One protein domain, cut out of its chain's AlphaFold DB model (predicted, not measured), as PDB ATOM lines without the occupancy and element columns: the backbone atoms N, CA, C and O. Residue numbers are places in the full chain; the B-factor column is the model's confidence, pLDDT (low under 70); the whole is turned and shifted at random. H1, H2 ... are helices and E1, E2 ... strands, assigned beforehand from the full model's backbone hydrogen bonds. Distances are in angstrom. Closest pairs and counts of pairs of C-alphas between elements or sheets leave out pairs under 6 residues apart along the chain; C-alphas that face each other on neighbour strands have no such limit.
ATOM      1  N   GLU A 181      77.765  17.872  13.532       72.06
ATOM      2  CA  GLU A 181      77.715  18.628  14.787       72.06
ATOM      3  C   GLU A 181      76.771  17.959  15.793       72.06
ATOM      4  O   GLU A 181      77.208  17.561  16.870       72.06
ATOM      5  N   ARG A 182      75.524  17.689  15.396       74.88
ATOM      6  CA  ARG A 182      74.540  16.994  16.239       74.88
ATOM      7  C   ARG A 182      74.996  15.592  16.641       74.88
ATOM      8  O   ARG A 182      74.784  15.159  17.770       74.88
ATOM      9  N   MET A 183      75.640  14.864  15.730       75.88
ATOM     10  CA  MET A 183      76.198  13.549  16.050       75.88
ATOM     11  C   MET A 183      77.359  13.651  17.048       75.88
ATOM     12  O   MET A 183      77.448  12.822  17.949       75.88
ATOM     13  N   THR A 184      78.199  14.684  16.937       77.88
ATOM     14  CA  THR A 184      79.281  14.954  17.897       77.88
ATOM     15  C   THR A 184      78.717  15.279  19.284       77.88
ATOM     16  O   THR A 184      79.190  14.750  20.286       77.88
ATOM     17  N   GLU A 185      77.659  16.089  19.362       80.50
ATOM     18  CA  GLU A 185      76.967  16.403  20.620       80.50
ATOM     19  C   GLU A 185      76.383  15.155  21.291       80.50
ATOM     20  O   GLU A 185      76.563  14.957  22.492       80.50
ATOM     21  N   LEU A 186      75.729  14.282  20.518       78.56
ATOM     22  CA  LEU A 186      75.161  13.033  21.027       78.56
ATOM     23  C   LEU A 186      76.241  12.039  21.473       78.56
ATOM     24  O   LEU A 186      76.057  11.346  22.470       78.56
ATOM     25  N   GLN A 187      77.378  11.984  20.774       80.94
ATOM     26  CA  GLN A 187      78.507  11.141  21.173       80.94
ATOM     27  C   GLN A 187      79.158  11.595  22.488       80.94
ATOM     28  O   GLN A 187      79.697  10.767  23.216       80.94
ATOM     29  N   ASN A 188      79.074  12.886  22.816       79.31
ATOM     30  CA  ASN A 188      79.601  13.442  24.062       79.31
ATOM     31  C   ASN A 188      78.664  13.243  25.268       79.31
ATOM     32  O   ASN A 188      79.018  13.627  26.384       79.31
ATOM     33  N   GLN A 189      77.478  12.653  25.081       81.44
ATOM     34  CA  GLN A 189      76.574  12.377  26.194       81.44
ATOM     35  C   GLN A 189      77.090  11.215  27.067       81.44
ATOM     36  O   GLN A 189      77.526  10.182  26.544       81.44
ATOM     37  N   PRO A 190      76.994  11.332  28.406       75.69
ATOM     38  CA  PRO A 190      77.491  10.311  29.331       75.69
ATOM     39  C   PRO A 190      76.774   8.965  29.146       75.69
ATOM     40  O   PRO A 190      77.417   7.923  29.121       75.69
ATOM     41  N   THR A 191      75.471   8.986  28.868       79.38
ATOM     42  CA  THR A 191      74.657   7.791  28.583       79.38
ATOM     43  C   THR A 191      75.165   6.988  27.384       79.38
ATOM     44  O   THR A 191      75.174   5.757  27.410       79.38
ATOM     45  N   PHE A 192      75.609   7.665  26.324       76.12
ATOM     46  CA  PHE A 192      76.132   7.003  25.134       76.12
ATOM     47  C   PHE A 192      77.527   6.425  25.383       76.12
ATOM     48  O   PHE A 192      77.780   5.268  25.048       76.12
ATOM     49  N   THR A 193      78.415   7.188  26.021       70.25
ATOM     50  CA  THR A 193      79.765   6.700  26.351       70.25
ATOM     51  C   THR A 193      79.737   5.503  27.304       70.25
ATOM     52  O   THR A 193      80.493   4.555  27.097       70.25
ATOM     53  N   GLU A 194      78.814   5.475  28.270       75.19
ATOM     54  CA  GLU A 194      78.564   4.323  29.149       75.19
ATOM     55  C   GLU A 194      78.079   3.088  28.373       75.19
ATOM     56  O   GLU A 194      78.559   1.981  28.614       75.19
ATOM     57  N   SER A 195      77.206   3.262  27.370       75.19
ATOM     58  CA  SER A 195      76.713   2.148  26.540       75.19
ATOM     59  C   SER A 195      77.820   1.431  25.753       75.19
ATOM     60  O   SER A 195      77.702   0.247  25.430       75.19
ATOM     61  N   LEU A 196      78.920   2.132  25.471       73.75
ATOM     62  CA  LEU A 196      80.046   1.610  24.706       73.75
ATOM     63  C   LEU A 196      81.072   0.860  25.565       73.75
ATOM     64  O   LEU A 196      81.840   0.067  25.016       73.75
ATOM     65  N   GLN A 197      81.058   1.039  26.892       71.38
ATOM     66  CA  GLN A 197      82.019   0.411  27.815       71.38
ATOM     67  C   GLN A 197      81.945  -1.122  27.814       71.38
ATOM     68  O   GLN A 197      82.935  -1.792  28.098       71.38
ATOM     69  N   HIS A 198      80.788  -1.686  27.464       74.06
ATOM     70  CA  HIS A 198      80.564  -3.133  27.411       74.06
ATOM     71  C   HIS A 198      80.723  -3.730  26.003       74.06
ATOM     72  O   HIS A 198      80.364  -4.887  25.779       74.06
ATOM     73  N   THR A 199      81.249  -2.965  25.041       76.44
ATOM     74  CA  THR A 199      81.405  -3.411  23.650       76.44
ATOM     75  C   THR A 199      82.845  -3.811  23.333       76.44
ATOM     76  O   THR A 199      83.795  -3.317  23.930       76.44
ATOM     77  N   SER A 200      83.031  -4.695  22.351       80.88
ATOM     78  CA  SER A 200      84.357  -5.087  21.846       80.88
ATOM     79  C   SER A 200      84.924  -4.106  20.805       80.88
ATOM     80  O   SER A 200      85.760  -4.497  19.989       80.88
ATOM     81  N   LEU A 201      84.404  -2.876  20.749       82.75
ATOM     82  CA  LEU A 201      84.790  -1.868  19.762       82.75
ATOM     83  C   LEU A 201      86.121  -1.222  20.156       82.75
ATOM     84  O   LEU A 201      86.399  -1.018  21.336       82.75
ATOM     85  N   GLN A 202      86.940  -0.875  19.162       82.50
ATOM     86  CA  GLN A 202      88.166  -0.107  19.380       82.50
ATOM     87  C   GLN A 202      87.896   1.326  18.950       82.50
ATOM     88  O   GLN A 202      87.773   1.588  17.758       82.50
ATOM     89  N   LEU A 203      87.740   2.227  19.914       85.06
ATOM     90  CA  LEU A 203      87.216   3.567  19.674       85.06
ATOM     91  C   LEU A 203      88.342   4.599  19.583       85.06
ATOM     92  O   LEU A 203      89.180   4.685  20.478       85.06
ATOM     93  N   GLU A 204      88.321   5.410  18.529       85.56
ATOM     94  CA  GLU A 204      89.250   6.519  18.316       85.56
ATOM     95  C   GLU A 204      88.487   7.787  17.912       85.56
ATOM     96  O   GLU A 204      87.541   7.740  17.122       85.56
ATOM     97  N   ALA A 205      88.890   8.932  18.468       85.19
ATOM     98  CA  ALA A 205      88.332  10.234  18.126       85.19
ATOM     99  C   ALA A 205      89.057  10.803  16.896       85.19
ATOM    100  O   ALA A 205      90.232  11.158  16.963       85.19
ATOM    101  N   ILE A 206      88.352  10.899  15.769       83.62
ATOM    102  CA  ILE A 206      88.911  11.344  14.488       83.62
ATOM    103  C   ILE A 206      88.472  12.787  14.215       83.62
ATOM    104  O   ILE A 206      87.281  13.083  14.332       83.62
ATOM    105  N   PRO A 207      89.384  13.701  13.840       83.06
ATOM    106  CA  PRO A 207      89.022  15.078  13.532       83.06
ATOM    107  C   PRO A 207      88.140  15.155  12.285       83.06
ATOM    108  O   PRO A 207      88.368  14.474  11.283       83.06
ATOM    109  N   LEU A 208      87.137  16.022  12.341       76.69
ATOM    110  CA  LEU A 208      86.255  16.286  11.214       76.69
ATOM    111  C   LEU A 208      86.975  17.157  10.176       76.69
ATOM    112  O   LEU A 208      87.632  18.138  10.509       76.69
ATOM    113  N   SER A 209      86.854  16.807   8.894       66.06
ATOM    114  CA  SER A 209      87.556  17.518   7.814       66.06
ATOM    115  C   SER A 209      86.949  18.883   7.479       66.06
ATOM    116  O   SER A 209      87.594  19.696   6.825       66.06
ATOM    117  N   THR A 210      85.687  19.111   7.854       63.12
ATOM    118  CA  THR A 210      84.891  20.272   7.420       63.12
ATOM    119  C   THR A 210      84.418  21.171   8.557       63.12
ATOM    120  O   THR A 210      84.054  22.313   8.293       63.12
ATOM    121  N   THR A 211      84.413  20.688   9.798       69.38
ATOM    122  CA  THR A 211      83.949  21.427  10.979       69.38
ATOM    123  C   THR A 211      84.937  21.241  12.133       69.38
ATOM    124  O   THR A 211      85.608  20.212  12.201       69.38
ATOM    125  N   PRO A 212      85.079  22.219  13.041       71.12
ATOM    126  CA  PRO A 212      85.884  22.039  14.242       71.12
ATOM    127  C   PRO A 212      85.205  21.018  15.169       71.12
ATOM    128  O   PRO A 212      84.099  21.248  15.647       71.12
ATOM    129  N   GLY A 213      85.857  19.880  15.410       77.31
ATOM    130  CA  GLY A 213      85.339  18.820  16.275       77.31
ATOM    131  C   GLY A 213      85.959  17.457  15.972       77.31
ATOM    132  O   GLY A 213      86.665  17.288  14.976       77.31
ATOM    133  N   THR A 214      85.690  16.481  16.836       83.69
ATOM    134  CA  THR A 214      86.101  15.082  16.650       83.69
ATOM    135  C   THR A 214      84.891  14.168  16.690       83.69
ATOM    136  O   THR A 214      84.011  14.364  17.523       83.69
ATOM    137  N   ILE A 215      84.885  13.141  15.849       84.44
ATOM    138  CA  ILE A 215      83.866  12.095  15.841       84.44
ATOM    139  C   ILE A 215      84.452  10.777  16.340       84.44
ATOM    140  O   ILE A 215      85.560  10.394  15.968       84.44
ATOM    141  N   LEU A 216      83.697  10.074  17.173       86.38
ATOM    142  CA  LEU A 216      84.063   8.764  17.685       86.38
ATOM    143  C   LEU A 216      83.844   7.693  16.608       86.38
ATOM    144  O   LEU A 216      82.726   7.505  16.115       86.38
ATOM    145  N   CYS A 217      84.913   6.984  16.261       85.19
ATOM    146  CA  CYS A 217      84.931   5.942  15.243       85.19
ATOM    147  C   CYS A 217      85.436   4.614  15.813       85.19
ATOM    148  O   CYS A 217      86.390   4.594  16.582       85.19
ATOM    149  N   ASP A 218      84.844   3.501  15.378       85.69
ATOM    150  CA  ASP A 218      85.407   2.164  15.555       85.69
ATOM    151  C   ASP A 218      86.467   1.889  14.479       85.69
ATOM    152  O   ASP A 218      86.218   2.071  13.282       85.69
ATOM    153  N   ILE A 219      87.639   1.431  14.911       84.88
ATOM    154  CA  ILE A 219      88.792   1.089  14.067       84.88
ATOM    155  C   ILE A 219      89.124  -0.409  14.083       84.88
ATOM    156  O   ILE A 219      90.038  -0.841  13.381       84.88
ATOM    157  N   SER A 220      88.348  -1.232  14.800       81.69
ATOM    158  CA  SER A 220      88.617  -2.667  15.008       81.69
ATOM    159  C   SER A 220      88.787  -3.493  13.722       81.69
ATOM    160  O   SER A 220      89.358  -4.583  13.741       81.69
ATOM    161  N   ARG A 221      88.296  -2.988  12.583       76.06
ATOM    162  CA  ARG A 221      88.310  -3.659  11.271       76.06
ATOM    163  C   ARG A 221      89.210  -2.988  10.227       76.06
ATOM    164  O   ARG A 221      89.021  -3.221   9.036       76.06
ATOM    165  N   GLY A 222      90.153  -2.143  10.651       74.75
ATOM    166  CA  GLY A 222      91.139  -1.497   9.770       74.75
ATOM    167  C   GLY A 222      90.599  -0.344   8.910       74.75
ATOM    168  O   GLY A 222      91.356   0.259   8.158       74.75
ATOM    169  N   ALA A 223      89.311  -0.016   9.028       78.50
ATOM    170  CA  ALA A 223      88.691   1.164   8.431       78.50
ATOM    171  C   ALA A 223      87.890   1.895   9.510       78.50
ATOM    172  O   ALA A 223      87.132   1.245  10.232       78.50
ATOM    173  N   SER A 224      88.040   3.217   9.594       81.81
ATOM    174  CA  SER A 224      87.332   4.049  10.565       81.81
ATOM    175  C   SER A 224      85.835   4.113  10.257       81.81
ATOM    176  O   SER A 224      85.416   4.459   9.149       81.81
ATOM    177  N   ARG A 225      85.008   3.746  11.241       79.12
ATOM    178  CA  ARG A 225      83.544   3.701  11.118       79.12
ATOM    179  C   ARG A 225      82.899   4.527  12.230       79.12
ATOM    180  O   ARG A 225      83.024   4.131  13.384       79.12
ATOM    181  N   PRO A 226      82.190   5.621  11.920       83.62
ATOM    182  CA  PRO A 226      81.515   6.421  12.936       83.62
ATOM    183  C   PRO A 226      80.538   5.591  13.769       83.62
ATOM    184  O   PRO A 226      79.710   4.864  13.213       83.62
ATOM    185  N   VAL A 227      80.617   5.709  15.094       81.69
ATOM    186  CA  VAL A 227      79.677   5.044  16.002       81.69
ATOM    187  C   VAL A 227      78.455   5.935  16.174       81.69
ATOM    188  O   VAL A 227      78.566   7.055  16.658       81.69
TER     189      VAL A 227
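What this domain is: This is residues 181 to 227 of the 244 residues of the protein "RT_RNaseH domain-containing protein" of Sparganum proliferum (UniProt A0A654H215). What shape do these atoms make? Along the printed part, two short helices, H1 and then H2, lead into a two-stranded hairpin of E1 and E2, and together they make a small flat piece in which H1 packs beside E2 while H2 lies farther off. After E2 the last stretch, residues 219 to 227, loops out and folds back, and its residues 225 to 226 pair briefly with residues 217 to 218 of E2. How is it made up? The printed part has 47 residues with two named helices and two named strands in the order H1, H2, E1, E2; the sheet has the order E1 - E2, antiparallel, and the class is mixed, helices and strands. How large is it? It is compact, with a radius of gyration of the C-alphas of 10.7 A, and it spans 30 by 27 by 10 A.

How they stand to each other: How do the first two helices stand? H1, residues 181 to 187, and H2, residues 190 to 196, are close but not clearly touching; the closest C-alphas are those of Gln 187 and Thr 193, 6.9 A apart. They run the same way at a steep tilt of 69 degrees, only just short of about perpendicular. In both helices every O i to N i+4 pair is within hydrogen-bond range. How are the strands paired? E1, residues 203 to 207, and E2, residues 214 to 218, form a hairpin of antiparallel neighbours, with 145 degrees between their directions. N 204 and O 217 are 2.9 A apart and N 206 and O 215 are 2.8 A apart, both within hydrogen-bond range. Which helix is near the strands? H1 and E2 have 6 pairs of C-alphas within 8 A, the closest being those of Thr 184 and Ile 215, 5.8 A apart. H1 and E1 are apart, and so are H2 and E2.

Where its parts are: Where do the helices lie? H1 begins at C-alpha 181, at (77.715, 18.628, 14.787), and its first and last C-alphas are 9.9 A apart. H2 measures 10.2 A in the same way. Where are the strands? E1 measures 13.2 A from C-alpha 203, at (87.216, 3.567, 19.674), to C-alpha 207. E2 measures 13.0 A and ends at C-alpha 218, at (85.407, 2.164, 15.555).

The domain as a whole: Which C-alphas are farthest apart? Those of His 198 and Thr 210 are, at 31.1 A. Is anything missing, or any link long? The printed part has no cut. The link from H1 to H2 is tight, and those from H2 to E1 and from E1 to E2 are short, with 6 residues each. Where is confidence low? Residues 209 to 211 are under 70, and the mean pLDDT of the printed part is 78.5.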